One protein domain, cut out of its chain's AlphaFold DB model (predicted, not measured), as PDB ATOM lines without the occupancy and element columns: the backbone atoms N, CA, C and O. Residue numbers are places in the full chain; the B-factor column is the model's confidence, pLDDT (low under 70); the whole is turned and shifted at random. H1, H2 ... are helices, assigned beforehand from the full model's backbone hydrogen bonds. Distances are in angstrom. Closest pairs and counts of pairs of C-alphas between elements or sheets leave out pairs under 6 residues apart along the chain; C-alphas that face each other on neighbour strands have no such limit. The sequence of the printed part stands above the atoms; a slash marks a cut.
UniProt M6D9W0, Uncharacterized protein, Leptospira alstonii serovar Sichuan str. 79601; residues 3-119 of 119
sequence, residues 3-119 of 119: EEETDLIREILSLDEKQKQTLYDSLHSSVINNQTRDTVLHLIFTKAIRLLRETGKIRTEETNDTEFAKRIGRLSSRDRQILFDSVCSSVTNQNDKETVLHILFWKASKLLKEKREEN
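AT A GLANCE: This is residues 3 to 119 of the 119 residues of an uncharacterized protein of Leptospira alstonii serovar Sichuan str. 79601 (UniProt M6D9W0). Two layers of three helices lie face to face and crossed: H1, H6 and H5 side by side with H6 in the middle, and H2, H3 and H4 with H3 in the middle. Neighbours within each layer run opposite ways. The printed part has 117 residues with six named helices, H1 to H6 in chain order, and no named strand; the class is all helix. It is compact, with a radius of gyration of the C-alphas of 13.3 A, and spans 34 by 31 by 21 A.

IN THESE COORDINATES: H1 is residues 3 to 13, starting at C-alpha 3 (26.974, -25.917, 17.436). H2 is residues 17 to 32, 21.7 A long; H3, residues 37 to 54, 25.8 A; H4, residues 67 to 73, 9.7 A; H5, residues 77 to 93, 23.9 A. H6, residues 97 to 117, 30.6 A, ends at C-alpha 117 (37.583, -14.707, 14.592).

HOW THE PARTS SIT: H3 and H6 are the hubs, touching four helices each, and are near each other. H6 touches H1 at a shallow tilt of 12 degrees, opposite ways, closest C-alphas Ile 9 and Phe 105, 5.8 A. H5 and H6 form a hairpin, closest C-alphas Ser 90 and Val 100, 5.6 A. H3 forms hairpins with H2, closest C-alphas Ser 30 and Val 40, 6.1 A, and with H4, closest His 42 and Ala 69, 5.0 A. H2, with residues 20 to 24 alone, touches residues 97 to 101 of H6, about perpendicular at 74 degrees; the closest C-alphas are Tyr 24 and Lys 97, 6.1 A. H1 is apart from H4 and H5. Every O i to N i+4 pair is within hydrogen-bond range in H2 to H6, and 5 of 7 in H1.

THE WHOLE: The C-alphas farthest apart, Lys 18 and Asn 119, are 39.3 A apart. The printed part has no cut. The link from H3 to H4, residues 55 to 66, is long. Residues 3 to 6, 95 and 118 to 119 have pLDDT under 70.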
ATOM      1  N   GLU A   3      28.256 -25.208  17.571       41.22
ATOM      2  CA  GLU A   3      26.974 -25.917  17.436       41.22
ATOM      3  C   GLU A   3      25.774 -24.956  17.414       41.22
ATOM      4  O   GLU A   3      25.025 -24.979  16.443       41.22
ATOM      5  N   GLU A   4      25.683 -23.997  18.348       56.03
ATOM      6  CA  GLU A   4      24.495 -23.128  18.517       56.03
ATOM      7  C   GLU A   4      24.010 -22.402  17.243       56.03
ATOM      8  O   GLU A   4      22.813 -22.174  17.078       56.03
ATOM      9  N   GLU A   5      24.909 -22.018  16.332       54.34
ATOM     10  CA  GLU A   5      24.555 -21.246  15.128       54.34
ATOM     11  C   GLU A   5      24.181 -22.131  13.929       54.34
ATOM     12  O   GLU A   5      23.276 -21.794  13.164       54.34
ATOM     13  N   THR A   6      24.833 -23.290  13.786       57.47
ATOM     14  CA  THR A   6      24.443 -24.299  12.781       57.47
ATOM     15  C   THR A   6      23.117 -24.948  13.171       57.47
ATOM     16  O   THR A   6      22.303 -25.280  12.306       57.47
ATOM     17  N   ASP A   7      22.876 -25.061  14.476       76.69
ATOM     18  CA  ASP A   7      21.622 -25.539  15.037       76.69
ATOM     19  C   ASP A   7      20.484 -24.570  14.719       76.69
ATOM     20  O   ASP A   7      19.429 -25.004  14.271       76.69
ATOM     21  N   LEU A   8      20.706 -23.253  14.799       86.94
ATOM     22  CA  LEU A   8      19.633 -22.282  14.579       86.94
ATOM     23  C   LEU A   8      18.978 -22.392  13.190       86.94
ATOM     24  O   LEU A   8      17.757 -22.357  13.077       86.94
ATOM     25  N   ILE A   9      19.776 -22.552  12.129       90.69
ATOM     26  CA  ILE A   9      19.257 -22.706  10.759       90.69
ATOM     27  C   ILE A   9      18.422 -23.983  10.651       90.69
ATOM     28  O   ILE A   9      17.321 -23.959  10.102       90.69
ATOM     29  N   ARG A  10      18.941 -25.097  11.181       91.38
ATOM     30  CA  ARG A  10      18.250 -26.392  11.168       91.38
ATOM     31  C   ARG A  10      16.936 -26.314  11.929       91.38
ATOM     32  O   ARG A  10      15.913 -26.749  11.406       91.38
ATOM     33  N   GLU A  11      16.949 -25.707  13.109       93.69
ATOM     34  CA  GLU A  11      15.759 -25.551  13.931       93.69
ATOM     35  C   GLU A  11      14.699 -24.697  13.222       93.69
ATOM     36  O   GLU A  11      13.539 -25.107  13.171       93.69
ATOM     37  N   ILE A  12      15.088 -23.587  12.578       93.44
ATOM     38  CA  ILE A  12      14.173 -22.748  11.781       93.44
ATOM     39  C   ILE A  12      13.565 -23.517  10.610       93.44
ATOM     40  O   ILE A  12      12.360 -23.423  10.380       93.44
ATOM     41  N   LEU A  13      14.365 -24.287   9.871       93.06
ATOM     42  CA  LEU A  13      13.860 -25.085   8.749       93.06
ATOM     43  C   LEU A  13      12.997 -26.268   9.218       93.06
ATOM     44  O   LEU A  13      12.128 -26.726   8.480       93.06
ATOM     45  N   SER A  14      13.184 -26.725  10.459       94.06
ATOM     46  CA  SER A  14      12.386 -27.786  11.082       94.06
ATOM     47  C   SER A  14      11.062 -27.314  11.700       94.06
ATOM     48  O   SER A  14      10.325 -28.141  12.257       94.06
ATOM     49  N   LEU A  15      10.779 -26.006  11.669       94.38
ATOM     50  CA  LEU A  15       9.479 -25.457  12.053       94.38
ATOM     51  C   LEU A  15       8.376 -26.027  11.154       94.38
ATOM     52  O   LEU A  15       8.625 -26.469  10.032       94.38
ATOM     53  N   ASP A  16       7.138 -26.010  11.637       95.00
ATOM     54  CA  ASP A  16       6.015 -26.398  10.791       95.00
ATOM     55  C   ASP A  16       5.778 -25.368   9.669       95.00
ATOM     56  O   ASP A  16       6.299 -24.245   9.674       95.00
ATOM     57  N   GLU A  17       4.975 -25.744   8.672       94.56
ATOM     58  CA  GLU A  17       4.742 -24.858   7.532       94.56
ATOM     59  C   GLU A  17       4.040 -23.554   7.892       94.56
ATOM     60  O   GLU A  17       4.300 -22.512   7.285       94.56
ATOM     61  N   LYS A  18       3.169 -23.583   8.900       94.88
ATOM     62  CA  LYS A  18       2.431 -22.402   9.342       94.88
ATOM     63  C   LYS A  18       3.374 -21.395  10.001       94.88
ATOM     64  O   LYS A  18       3.246 -20.190   9.782       94.88
ATOM     65  N   GLN A  19       4.330 -21.872  10.785       95.31
ATOM     66  CA  GLN A  19       5.343 -21.080  11.472       95.31
ATOM     67  C   GLN A  19       6.350 -20.505  10.480       95.31
ATOM     68  O   GLN A  19       6.606 -19.299  10.518       95.31
ATOM     69  N   LYS A  20       6.847 -21.323   9.538       95.19
ATOM     70  CA  LYS A  20       7.694 -20.849   8.431       95.19
ATOM     71  C   LYS A  20       6.995 -19.759   7.626       95.19
ATOM     72  O   LYS A  20       7.576 -18.697   7.404       95.19
ATOM     73  N   GLN A  21       5.728 -19.975   7.264       94.81
ATOM     74  CA  GLN A  21       4.925 -18.975   6.563       94.81
ATOM     75  C   GLN A  21       4.781 -17.690   7.387       94.81
ATOM     76  O   GLN A  21       5.016 -16.600   6.883       94.81
ATOM     77  N   THR A  22       4.494 -17.807   8.685       94.62
ATOM     78  CA  THR A  22       4.333 -16.657   9.590       94.62
ATOM     79  C   THR A  22       5.616 -15.831   9.745       94.62
ATOM     80  O   THR A  22       5.551 -14.609   9.938       94.62
ATOM     81  N   LEU A  23       6.788 -16.471   9.707       95.19
ATOM     82  CA  LEU A  23       8.081 -15.782   9.695       95.19
ATOM     83  C   LEU A  23       8.319 -15.089   8.361       95.19
ATOM     84  O   LEU A  23       8.647 -13.901   8.343       95.19
ATOM     85  N   TYR A  24       8.106 -15.815   7.267       95.31
ATOM     86  CA  TYR A  24       8.290 -15.304   5.919       95.31
ATOM     87  C   TYR A  24       7.390 -14.099   5.632       95.31
ATOM     88  O   TYR A  24       7.898 -13.053   5.244       95.31
ATOM     89  N   ASP A  25       6.089 -14.182   5.919       94.50
ATOM     90  CA  ASP A  25       5.139 -13.085   5.699       94.50
ATOM     91  C   ASP A  25       5.522 -11.840   6.507       94.50
ATOM     92  O   ASP A  25       5.410 -10.711   6.033       94.50
ATOM     93  N   SER A  26       6.033 -12.043   7.726       94.69
ATOM     94  CA  SER A  26       6.532 -10.959   8.577       94.69
ATOM     95  C   SER A  26       7.733 -10.262   7.950       94.69
ATOM     96  O   SER A  26       7.790  -9.031   7.933       94.69
ATOM     97  N   LEU A  27       8.694 -11.042   7.450       94.94
ATOM     98  CA  LEU A  27       9.888 -10.526   6.796       94.94
ATOM     99  C   LEU A  27       9.518  -9.802   5.501       94.94
ATOM    100  O   LEU A  27       9.875  -8.640   5.326       94.94
ATOM    101  N   HIS A  28       8.762 -10.476   4.638       93.81
ATOM    102  CA  HIS A  28       8.308  -9.970   3.353       93.81
ATOM    103  C   HIS A  28       7.540  -8.658   3.530       93.81
ATOM    104  O   HIS A  28       7.879  -7.658   2.907       93.81
ATOM    105  N   SER A  29       6.567  -8.615   4.445       93.44
ATOM    106  CA  SER A  29       5.824  -7.391   4.754       93.44
ATOM    107  C   SER A  29       6.746  -6.260   5.219       93.44
ATOM    108  O   SER A  29       6.617  -5.130   4.751       93.44
ATOM    109  N   SER A  30       7.714  -6.542   6.092       93.75
ATOM    110  CA  SER A  30       8.620  -5.507   6.608       93.75
ATOM    111  C   SER A  30       9.548  -4.949   5.520       93.75
ATOM    112  O   SER A  30       9.799  -3.744   5.492       93.75
ATOM    113  N   VAL A  31      10.011  -5.808   4.603       92.12
ATOM    114  CA  VAL A  31      10.834  -5.425   3.446       92.12
ATOM    115  C   VAL A  31      10.020  -4.608   2.440       92.12
ATOM    116  O   VAL A  31      10.433  -3.510   2.084       92.12
ATOM    117  N   ILE A  32       8.844  -5.090   2.025       90.75
ATOM    118  CA  ILE A  32       7.998  -4.408   1.028       90.75
ATOM    119  C   ILE A  32       7.491  -3.052   1.534       90.75
ATOM    120  O   ILE A  32       7.373  -2.108   0.756       90.75
ATOM    121  N   ASN A  33       7.243  -2.921   2.839       92.19
ATOM    122  CA  ASN A  33       6.853  -1.650   3.456       92.19
ATOM    123  C   ASN A  33       8.043  -0.728   3.787       92.19
ATOM    124  O   ASN A  33       7.863   0.244   4.518       92.19
ATOM    125  N   ASN A  34       9.248  -1.012   3.275       89.50
ATOM    126  CA  ASN A  34      10.448  -0.184   3.445       89.50
ATOM    127  C   ASN A  34      10.739   0.188   4.910       89.50
ATOM    128  O   ASN A  34      11.162   1.309   5.212       89.50
ATOM    129  N   GLN A  35      10.513  -0.743   5.844       93.94
ATOM    130  CA  GLN A  35      10.936  -0.531   7.225       93.94
ATOM    131  C   GLN A  35      12.460  -0.402   7.299       93.94
ATOM    132  O   GLN A  35      13.195  -0.939   6.466       93.94
ATOM    133  N   THR A  36      12.956   0.303   8.320       95.00
ATOM    134  CA  THR A  36      14.403   0.501   8.452       95.00
ATOM    135  C   THR A  36      15.115  -0.837   8.627       95.00
ATOM    136  O   THR A  36      14.637  -1.714   9.349       95.00
ATOM    137  N   ARG A  37      16.292  -0.968   8.013       95.81
ATOM    138  CA  ARG A  37      17.161  -2.145   8.117       95.81
ATOM    139  C   ARG A  37      17.241  -2.711   9.533       95.81
ATOM    140  O   ARG A  37      16.993  -3.894   9.751       95.81
ATOM    141  N   ASP A  38      17.627  -1.866  10.488       96.06
ATOM    142  CA  ASP A  38      17.906  -2.309  11.853       96.06
ATOM    143  C   ASP A  38      16.603  -2.743  12.558       96.06
ATOM    144  O   ASP A  38      16.618  -3.715  13.311       96.06
ATOM    145  N   THR A  39      15.458  -2.124  12.234       95.88
ATOM    146  CA  THR A  39      14.132  -2.587  12.676       95.88
ATOM    147  C   THR A  39      13.788  -3.959  12.100       95.88
ATOM    148  O   THR A  39      13.412  -4.848  12.862       95.88
ATOM    149  N   VAL A  40      13.945  -4.156  10.786       96.12
ATOM    150  CA  VAL A  40      13.631  -5.433  10.122       96.12
ATOM    151  C   VAL A  40      14.449  -6.563  10.731       96.12
ATOM    152  O   VAL A  40      13.881  -7.564  11.165       96.12
ATOM    153  N   LEU A  41      15.773  -6.385  10.812       96.62
ATOM    154  CA  LEU A  41      16.678  -7.384  11.380       96.62
ATOM    155  C   LEU A  41      16.333  -7.670  12.845       96.62
ATOM    156  O   LEU A  41      16.258  -8.831  13.245       96.62
ATOM    157  N   HIS A  42      16.065  -6.636  13.648       96.19
ATOM    158  CA  HIS A  42      15.720  -6.835  15.050       96.19
ATOM    159  C   HIS A  42      14.425  -7.637  15.224       96.19
ATOM    160  O   HIS A  42      14.390  -8.598  15.997       96.19
ATOM    161  N   LEU A  43      13.372  -7.270  14.489       95.75
ATOM    162  CA  LEU A  43      12.066  -7.916  14.588       95.75
ATOM    163  C   LEU A  43      12.100  -9.356  14.081       95.75
ATOM    164  O   LEU A  43      11.591 -10.239  14.774       95.75
ATOM    165  N   ILE A  44      12.701  -9.615  12.913       96.31
ATOM    166  CA  ILE A  44      12.680 -10.961  12.328       96.31
ATOM    167  C   ILE A  44      13.447 -11.960  13.190       96.31
ATOM    168  O   ILE A  44      12.938 -13.046  13.462       96.31
ATOM    169  N   PHE A  45      14.623 -11.575  13.695       96.50
ATOM    170  CA  PHE A  45      15.405 -12.452  14.558       96.50
ATOM    171  C   PHE A  45      14.728 -12.666  15.907       96.50
ATOM    172  O   PHE A  45      14.645 -13.803  16.356       96.50
ATOM    173  N   THR A  46      14.163 -11.619  16.513       96.12
ATOM    174  CA  THR A  46      13.427 -11.768  17.780       96.12
ATOM    175  C   THR A  46      12.225 -12.698  17.620       96.12
ATOM    176  O   THR A  46      12.019 -13.604  18.425       96.12
ATOM    177  N   LYS A  47      11.444 -12.518  16.547       96.38
ATOM    178  CA  LYS A  47      10.275 -13.355  16.257       96.38
ATOM    179  C   LYS A  47      10.665 -14.815  16.024       96.38
ATOM    180  O   LYS A  47       9.963 -15.711  16.476       96.38
ATOM    181  N   ALA A  48      11.780 -15.051  15.343       95.56
ATOM    182  CA  ALA A  48      12.276 -16.391  15.073       95.56
ATOM    183  C   ALA A  48      12.710 -17.128  16.341       95.56
ATOM    184  O   ALA A  48      12.248 -18.241  16.571       95.56
ATOM    185  N   ILE A  49      13.521 -16.495  17.196       95.06
ATOM    186  CA  ILE A  49      13.933 -17.092  18.475       95.06
ATOM    187  C   ILE A  49      12.716 -17.377  19.356       95.06
ATOM    188  O   ILE A  49      12.600 -18.474  19.901       95.06
ATOM    189  N   ARG A  50      11.769 -16.434  19.429       95.12
ATOM    190  CA  ARG A  50      10.514 -16.635  20.157       95.12
ATOM    191  C   ARG A  50       9.753 -17.861  19.660       95.12
ATOM    192  O   ARG A  50       9.361 -18.692  20.471       95.12
ATOM    193  N   LEU A  51       9.573 -18.000  18.347       95.19
ATOM    194  CA  LEU A  51       8.870 -19.150  17.773       95.19
ATOM    195  C   LEU A  51       9.588 -20.467  18.066       95.19
ATOM    196  O   LEU A  51       8.940 -21.444  18.431       95.19
ATOM    197  N   LEU A  52      10.918 -20.505  17.963       94.00
ATOM    198  CA  LEU A  52      11.695 -21.690  18.331       94.00
ATOM    199  C   LEU A  52      11.511 -22.058  19.814       94.00
ATOM    200  O   LEU A  52      11.399 -23.236  20.150       94.00
ATOM    201  N   ARG A  53      11.446 -21.065  20.707       94.00
ATOM    202  CA  ARG A  53      11.189 -21.283  22.137       94.00
ATOM    203  C   ARG A  53       9.772 -21.804  22.382       94.00
ATOM    204  O   ARG A  53       9.604 -22.809  23.064       94.00
ATOM    205  N   GLU A  54       8.760 -21.147  21.818       94.12
ATOM    206  CA  GLU A  54       7.341 -21.510  21.978       94.12
ATOM    207  C   GLU A  54       7.030 -22.914  21.442       94.12
ATOM    208  O   GLU A  54       6.154 -23.603  21.958       94.12
ATOM    209  N   THR A  55       7.783 -23.361  20.438       92.25
ATOM    210  CA  THR A  55       7.667 -24.702  19.845       92.25
ATOM    211  C   THR A  55       8.555 -25.750  20.512       92.25
ATOM    212  O   THR A  55       8.533 -26.914  20.115       92.25
ATOM    213  N   GLY A  56       9.334 -25.366  21.528       90.00
ATOM    214  CA  GLY A  56      10.232 -26.259  22.261       90.00
ATOM    215  C   GLY A  56      11.467 -26.716  21.477       90.00
ATOM    216  O   GLY A  56      12.165 -27.619  21.936       90.00
ATOM    217  N   LYS A  57      11.746 -26.100  20.320       89.06
ATOM    218  CA  LYS A  57      12.919 -26.370  19.470       89.06
ATOM    219  C   LYS A  57      14.218 -25.917  20.130       89.06
ATOM    220  O   LYS A  57      15.249 -26.565  19.998       89.06
ATOM    221  N   ILE A  58      14.149 -24.840  20.911       88.75
ATOM    222  CA  ILE A  58      15.250 -24.378  21.760       88.75
ATOM    223  C   ILE A  58      14.785 -24.233  23.207       88.75
ATOM    224  O   ILE A  58      13.632 -23.896  23.483       88.75
ATOM    225  N   ARG A  59      15.703 -24.453  24.150       86.62
ATOM    226  CA  ARG A  59      15.463 -24.253  25.582       86.62
ATOM    227  C   ARG A  59      16.147 -22.973  26.036       86.62
ATOM    228  O   ARG A  59      17.327 -22.981  26.367       86.62
ATOM    229  N   THR A  60      15.399 -21.879  26.035       86.88
ATOM    230  CA  THR A  60      15.862 -20.575  26.516       86.88
ATOM    231  C   THR A  60      14.743 -19.847  27.256       86.88
ATOM    232  O   THR A  60      13.565 -20.162  27.084       86.88
ATOM    233  N   GLU A  61      15.109 -18.865  28.074       89.69
ATOM    234  CA  GLU A  61      14.169 -17.950  28.721       89.69
ATOM    235  C   GLU A  61      13.649 -16.892  27.739       89.69
ATOM    236  O   GLU A  61      14.341 -16.511  26.793       89.69
ATOM    237  N   GLU A  62      12.444 -16.374  27.989       89.12
ATOM    238  CA  GLU A  62      11.823 -15.306  27.187       89.12
ATOM    239  C   GLU A  62      12.666 -14.020  27.151       89.12
ATOM    240  O   GLU A  62      12.723 -13.323  26.138       89.12
ATOM    241  N   THR A  63      13.395 -13.737  28.232       90.06
ATOM    242  CA  THR A  63      14.355 -12.625  28.340       90.06
ATOM    243  C   THR A  63      15.437 -12.664  27.254       90.06
ATOM    244  O   THR A  63      15.960 -11.614  26.860       90.06
ATOM    245  N   ASN A  64      15.713 -13.848  26.703       90.69
ATOM    246  CA  ASN A  64      16.724 -14.082  25.679       90.69
ATOM    247  C   ASN A  64      16.164 -14.079  24.247       90.69
ATOM    248  O   ASN A  64      16.953 -14.197  23.309       90.69
ATOM    249  N   ASP A  65      14.855 -13.871  24.035       92.50
ATOM    250  CA  ASP A  65      14.254 -13.820  22.686       92.50
ATOM    251  C   ASP A  65      14.967 -12.782  21.785       92.50
ATOM    252  O   ASP A  65      15.044 -12.929  20.567       92.50
ATOM    253  N   THR A  66      15.545 -11.736  22.384       94.69
ATOM    254  CA  THR A  66      16.239 -10.640  21.681       94.69
ATOM    255  C   THR A  66      17.757 -10.816  21.566       94.69
ATOM    256  O   THR A  66      18.418  -9.998  20.925       94.69
ATOM    257  N   GLU A  67      18.341 -11.841  22.188       92.88
ATOM    258  CA  GLU A  67      19.795 -12.027  22.318       92.88
ATOM    259  C   GLU A  67      20.479 -12.090  20.943       92.88
ATOM    260  O   GLU A  67      21.431 -11.352  20.670       92.88
ATOM    261  N   PHE A  68      19.946 -12.909  20.031       92.94
ATOM    262  CA  PHE A  68      20.482 -13.045  18.675       92.94
ATOM    263  C   PHE A  68      20.382 -11.728  17.890       92.94
ATOM    264  O   PHE A  68      21.357 -11.272  17.292       92.94
ATOM    265  N   ALA A  69      19.230 -11.055  17.967       95.00
ATOM    266  CA  ALA A  69      19.014  -9.756  17.338       95.00
ATOM    267  C   ALA A  69      20.001  -8.690  17.850       95.00
ATOM    268  O   ALA A  69      20.535  -7.905  17.066       95.00
ATOM    269  N   LYS A  70      20.293  -8.677  19.158       95.12
ATOM    270  CA  LYS A  70      21.284  -7.778  19.768       95.12
ATOM    271  C   LYS A  70      22.697  -8.064  19.267       95.12
ATOM    272  O   LYS A  70      23.435  -7.120  19.000       95.12
ATOM    273  N   ARG A  71      23.078  -9.337  19.114       94.50
ATOM    274  CA  ARG A  71      24.386  -9.723  18.554       94.50
ATOM    275  C   ARG A  71      24.543  -9.206  17.125       94.50
ATOM    276  O   ARG A  71      25.545  -8.561  16.834       94.50
ATOM    277  N   ILE A  72      23.524  -9.376  16.282       95.38
ATOM    278  CA  ILE A  72      23.504  -8.793  14.930       95.38
ATOM    279  C   ILE A  72      23.575  -7.263  14.984       95.38
ATOM    280  O   ILE A  72      24.333  -6.654  14.233       95.38
ATOM    281  N   GLY A  73      22.858  -6.629  15.915       95.06
ATOM    282  CA  GLY A  73      22.903  -5.180  16.134       95.06
ATOM    283  C   GLY A  73      24.290  -4.630  16.500       95.06
ATOM    284  O   GLY A  73      24.551  -3.452  16.264       95.06
ATOM    285  N   ARG A  74      25.192  -5.468  17.032       95.69
ATOM    286  CA  ARG A  74      26.584  -5.108  17.366       95.69
ATOM    287  C   ARG A  74      27.564  -5.262  16.196       95.69
ATOM    288  O   ARG A  74      28.689  -4.783  16.311       95.69
ATOM    289  N   LEU A  75      27.167  -5.902  15.092       94.94
ATOM    290  CA  LEU A  75      27.974  -5.947  13.865       94.94
ATOM    291  C   LEU A  75      28.203  -4.536  13.311       94.94
ATOM    292  O   LEU A  75      27.479  -3.606  13.668       94.94
ATOM    293  N   SER A  76      29.171  -4.353  12.412       96.00
ATOM    294  CA  SER A  76      29.378  -3.043  11.789       96.00
ATOM    295  C   SER A  76      28.152  -2.625  10.960       96.00
ATOM    296  O   SER A  76      27.395  -3.465  10.470       96.00
ATOM    297  N   SER A  77      27.948  -1.316  10.756       96.31
ATOM    298  CA  SER A  77      26.850  -0.839   9.893       96.31
ATOM    299  C   SER A  77      26.953  -1.416   8.475       96.31
ATOM    300  O   SER A  77      25.931  -1.702   7.854       96.31
ATOM    301  N   ARG A  78      28.182  -1.641   7.986       95.69
ATOM    302  CA  ARG A  78      28.446  -2.263   6.686       95.69
ATOM    303  C   ARG A  78      27.972  -3.715   6.653       95.69
ATOM    304  O   ARG A  78      27.281  -4.088   5.714       95.69
ATOM    305  N   ASP A  79      28.282  -4.508   7.670       96.38
ATOM    306  CA  ASP A  79      27.884  -5.923   7.713       96.38
ATOM    307  C   ASP A  79      26.373  -6.075   7.838       96.38
ATOM    308  O   ASP A  79      25.765  -6.893   7.145       96.38
ATOM    309  N   ARG A  80      25.739  -5.232   8.663       97.00
ATOM    310  CA  ARG A  80      24.276  -5.186   8.750       97.00
ATOM    311  C   ARG A  80      23.654  -4.801   7.412       97.00
ATOM    312  O   ARG A  80      22.635  -5.379   7.041       97.00
ATOM    313  N   GLN A  81      24.260  -3.862   6.681       96.94
ATOM    314  CA  GLN A  81      23.806  -3.498   5.339       96.94
ATOM    315  C   GLN A  81      23.928  -4.675   4.368       96.94
ATOM    316  O   GLN A  81      22.951  -5.009   3.714       96.94
ATOM    317  N   ILE A  82      25.074  -5.359   4.342       95.50
ATOM    318  CA  ILE A  82      25.302  -6.536   3.489       95.50
ATOM    319  C   ILE A  82      24.279  -7.639   3.782       95.50
ATOM    320  O   ILE A  82      23.743  -8.252   2.856       95.50
ATOM    321  N   LEU A  83      24.004  -7.906   5.063       95.94
ATOM    322  CA  LEU A  83      22.978  -8.861   5.473       95.94
ATOM    323  C   LEU A  83      21.607  -8.452   4.929       95.94
ATOM    324  O   LEU A  83      20.921  -9.264   4.317       95.94
ATOM    325  N   PHE A  84      21.226  -7.195   5.123       96.00
ATOM    326  CA  PHE A  84      19.922  -6.694   4.710       96.00
ATOM    327  C   PHE A  84      19.737  -6.655   3.196       96.00
ATOM    328  O   PHE A  84      18.712  -7.116   2.708       96.00
ATOM    329  N   ASP A  85      20.740  -6.211   2.442       94.81
ATOM    330  CA  ASP A  85      20.695  -6.202   0.978       94.81
ATOM    331  C   ASP A  85      20.531  -7.626   0.428       94.81
ATOM    332  O   ASP A  85      19.741  -7.860  -0.488       94.81
ATOM    333  N   SER A  86      21.215  -8.604   1.035       92.31
ATOM    334  CA  SER A  86      21.064 -10.025   0.695       92.31
ATOM    335  C   SER A  86      19.641 -10.526   0.948       92.31
ATOM    336  O   SER A  86      19.122 -11.331   0.174       92.31
ATOM    337  N   VAL A  87      19.010 -10.066   2.026       90.50
ATOM    338  CA  VAL A  87      17.643 -10.440   2.400       90.50
ATOM    339  C   VAL A  87      16.632  -9.808   1.454       90.50
ATOM    340  O   VAL A  87      15.799 -10.528   0.916       90.50
ATOM    341  N   CYS A  88      16.744  -8.507   1.182       92.19
ATOM    342  CA  CYS A  88      15.911  -7.813   0.202       92.19
ATOM    343  C   CYS A  88      16.015  -8.483  -1.170       92.19
ATOM    344  O   CYS A  88      15.001  -8.829  -1.765       92.19
ATOM    345  N   SER A  89      17.239  -8.763  -1.628       91.62
ATOM    346  CA  SER A  89      17.467  -9.471  -2.888       91.62
ATOM    347  C   SER A  89      16.818 -10.857  -2.900       91.62
ATOM    348  O   SER A  89      16.207 -11.230  -3.898       91.62
ATOM    349  N   SER A  90      16.897 -11.605  -1.796       90.69
ATOM    350  CA  SER A  90      16.273 -12.929  -1.701       90.69
ATOM    351  C   SER A  90      14.749 -12.829  -1.721       90.69
ATOM    352  O   SER A  90      14.117 -13.547  -2.478       90.69
ATOM    353  N   VAL A  91      14.161 -11.899  -0.969       90.25
ATOM    354  CA  VAL A  91      12.709 -11.652  -0.953       90.25
ATOM    355  C   VAL A  91      12.183 -11.259  -2.337       90.25
ATOM    356  O   VAL A  91      11.098 -11.679  -2.716       90.25
ATOM    357  N   THR A  92      12.934 -10.463  -3.104       86.62
ATOM    358  CA  THR A  92      12.501 -10.012  -4.436       86.62
ATOM    359  C   THR A  92      12.716 -11.059  -5.533       86.62
ATOM    360  O   THR A  92      11.946 -11.092  -6.487       86.62
ATOM    361  N   ASN A  93      13.760 -11.893  -5.433       85.50
ATOM    362  CA  ASN A  93      14.185 -12.777  -6.529       85.50
ATOM    363  C   ASN A  93      13.968 -14.276  -6.272       85.50
ATOM    364  O   ASN A  93      14.071 -15.065  -7.209       85.50
ATOM    365  N   GLN A  94      13.716 -14.694  -5.030       75.25
ATOM    366  CA  GLN A  94      13.458 -16.089  -4.671       75.25
ATOM    367  C   GLN A  94      11.972 -16.264  -4.359       75.25
ATOM    368  O   GLN A  94      11.427 -15.574  -3.503       75.25
ATOM    369  N   ASN A  95      11.326 -17.227  -5.019       66.69
ATOM    370  CA  ASN A  95       9.914 -17.543  -4.773       66.69
ATOM    371  C   ASN A  95       9.711 -18.539  -3.621       66.69
ATOM    372  O   ASN A  95       8.575 -18.811  -3.241       66.69
ATOM    373  N   ASP A  96      10.796 -19.102  -3.082       89.81
ATOM    374  CA  ASP A  96      10.732 -20.114  -2.037       89.81
ATOM    375  C   ASP A  96      11.088 -19.545  -0.655       89.81
ATOM    376  O   ASP A  96      12.189 -19.039  -0.413       89.81
ATOM    377  N   LYS A  97      10.138 -19.661   0.277       92.06
ATOM    378  CA  LYS A  97      10.259 -19.145   1.646       92.06
ATOM    379  C   LYS A  97      11.383 -19.806   2.436       92.06
ATOM    380  O   LYS A  97      12.042 -19.123   3.219       92.06
ATOM    381  N   GLU A  98      11.613 -21.107   2.255       93.44
ATOM    382  CA  GLU A  98      12.658 -21.821   2.992       93.44
ATOM    383  C   GLU A  98      14.031 -21.327   2.567       93.44
ATOM    384  O   GLU A  98      14.881 -21.065   3.413       93.44
ATOM    385  N   THR A  99      14.214 -21.106   1.270       91.88
ATOM    386  CA  THR A  99      15.426 -20.528   0.695       91.88
ATOM    387  C   THR A  99      15.696 -19.137   1.263       91.88
ATOM    388  O   THR A  99      16.817 -18.855   1.688       91.88
ATOM    389  N   VAL A 100      14.676 -18.277   1.343       94.00
ATOM    390  CA  VAL A 100      14.820 -16.931   1.926       94.00
ATOM    391  C   VAL A 100      15.209 -17.002   3.404       94.00
ATOM    392  O   VAL A 100      16.154 -16.326   3.822       94.00
ATOM    393  N   LEU A 101      14.525 -17.833   4.198       94.62
ATOM    394  CA  LEU A 101      14.854 -18.020   5.613       94.62
ATOM    395  C   LEU A 101      16.262 -18.606   5.780       94.62
ATOM    396  O   LEU A 101      17.051 -18.096   6.573       94.62
ATOM    397  N   HIS A 102      16.624 -19.614   4.988       92.44
ATOM    398  CA  HIS A 102      17.948 -20.220   5.011       92.44
ATOM    399  C   HIS A 102      19.042 -19.184   4.739       92.44
ATOM    400  O   HIS A 102      19.973 -19.072   5.535       92.44
ATOM    401  N   ILE A 103      18.916 -18.383   3.673       91.62
ATOM    402  CA  ILE A 103      19.895 -17.341   3.335       91.62
ATOM    403  C   ILE A 103      20.024 -16.327   4.476       91.62
ATOM    404  O   ILE A 103      21.146 -16.000   4.866       91.62
ATOM    405  N   LEU A 104      18.900 -15.860   5.034       94.56
ATOM    406  CA  LEU A 104      18.883 -14.915   6.153       94.56
ATOM    407  C   LEU A 104      19.688 -15.449   7.346       94.56
ATOM    408  O   LEU A 104      20.607 -14.778   7.822       94.56
ATOM    409  N   PHE A 105      19.365 -16.654   7.822       94.19
ATOM    410  CA  PHE A 105      19.993 -17.218   9.019       94.19
ATOM    411  C   PHE A 105      21.430 -17.677   8.780       94.19
ATOM    412  O   PHE A 105      22.286 -17.480   9.646       94.19
ATOM    413  N   TRP A 106      21.731 -18.216   7.597       92.62
ATOM    414  CA  TRP A 106      23.091 -18.579   7.214       92.62
ATOM    415  C   TRP A 106      24.003 -17.357   7.149       92.62
ATOM    416  O   TRP A 106      25.073 -17.350   7.757       92.62
ATOM    417  N   LYS A 107      23.572 -16.295   6.458       93.69
ATOM    418  CA  LYS A 107      24.371 -15.076   6.307       93.69
ATOM    419  C   LYS A 107      24.588 -14.387   7.654       93.69
ATOM    420  O   LYS A 107      25.704 -13.965   7.942       93.69
ATOM    421  N   ALA A 108      23.549 -14.314   8.487       93.94
ATOM    422  CA  ALA A 108      23.632 -13.753   9.833       93.94
ATOM    423  C   ALA A 108      24.640 -14.511  10.710       93.94
ATOM    424  O   ALA A 108      25.521 -13.896  11.308       93.94
ATOM    425  N   SER A 109      24.555 -15.843  10.726       92.19
ATOM    426  CA  SER A 109      25.472 -16.701  11.485       92.19
ATOM    427  C   SER A 109      26.909 -16.580  10.978       92.19
ATOM    428  O   SER A 109      27.839 -16.411  11.762       92.19
ATOM    429  N   LYS A 110      27.099 -16.567   9.654       91.62
ATOM    430  CA  LYS A 110      28.416 -16.378   9.038       91.62
ATOM    431  C   LYS A 110      29.073 -15.065   9.481       91.62
ATOM    432  O   LYS A 110      30.226 -15.091   9.898       91.62
ATOM    433  N   LEU A 111      28.339 -13.950   9.445       92.31
ATOM    434  CA  LEU A 111      28.861 -12.641   9.860       92.31
ATOM    435  C   LEU A 111      29.214 -12.600  11.356       92.31
ATOM    436  O   LEU A 111      30.216 -12.001  11.742       92.31
ATOM    437  N   LEU A 112      28.415 -13.245  12.212       91.25
ATOM    438  CA  LEU A 112      28.726 -13.354  13.643       91.25
ATOM    439  C   LEU A 112      29.990 -14.179  13.895       91.25
ATOM    440  O   LEU A 112      30.792 -13.811  14.755       91.25
ATOM    441  N   LYS A 113      30.178 -15.266  13.141       88.81
ATOM    442  CA  LYS A 113      31.373 -16.104  13.222       88.81
ATOM    443  C   LYS A 113      32.625 -15.348  12.782       88.81
ATOM    444  O   LYS A 113      33.586 -15.309  13.542       88.81
ATOM    445  N   GLU A 114      32.584 -14.703  11.616       88.69
ATOM    446  CA  GLU A 114      33.689 -13.876  11.111       88.69
ATOM    447  C   GLU A 114      34.081 -12.817  12.150       88.69
ATOM    448  O   GLU A 114      35.257 -12.660  12.471       88.69
ATOM    449  N   LYS A 115      33.096 -12.181  12.801       85.69
ATOM    450  CA  LYS A 115      33.387 -11.173  13.824       85.69
ATOM    451  C   LYS A 115      34.055 -11.724  15.090       85.69
ATOM    452  O   LYS A 115      34.771 -10.986  15.767       85.69
ATOM    453  N   ARG A 116      33.809 -12.986  15.451       80.88
ATOM    454  CA  ARG A 116      34.480 -13.637  16.589       80.88
ATOM    455  C   ARG A 116      35.925 -13.996  16.276       80.88
ATOM    456  O   ARG A 116      36.730 -13.965  17.187       80.88
ATOM    457  N   GLU A 117      36.229 -14.336  15.027       77.44
ATOM    458  CA  GLU A 117      37.583 -14.707  14.592       77.44
ATOM    459  C   GLU A 117      38.503 -13.480  14.424       77.44
ATOM    460  O   GLU A 117      39.722 -13.615  14.438       77.44
ATOM    461  N   GLU A 118      37.930 -12.277  14.307       69.69
ATOM    462  CA  GLU A 118      38.662 -11.001  14.281       69.69
ATOM    463  C   GLU A 118      39.106 -10.478  15.663       69.69
ATOM    464  O   GLU A 118      39.867  -9.510  15.712       69.69
ATOM    465  N   ASN A 119      38.605 -11.051  16.767       54.69
ATOM    466  CA  ASN A 119      38.914 -10.634  18.145       54.69
ATOM    467  C   ASN A 119      39.683 -11.721  18.897       54.69
ATOM    468  O   ASN A 119      40.519 -11.342  19.745       54.69
TER     469      ASN A 119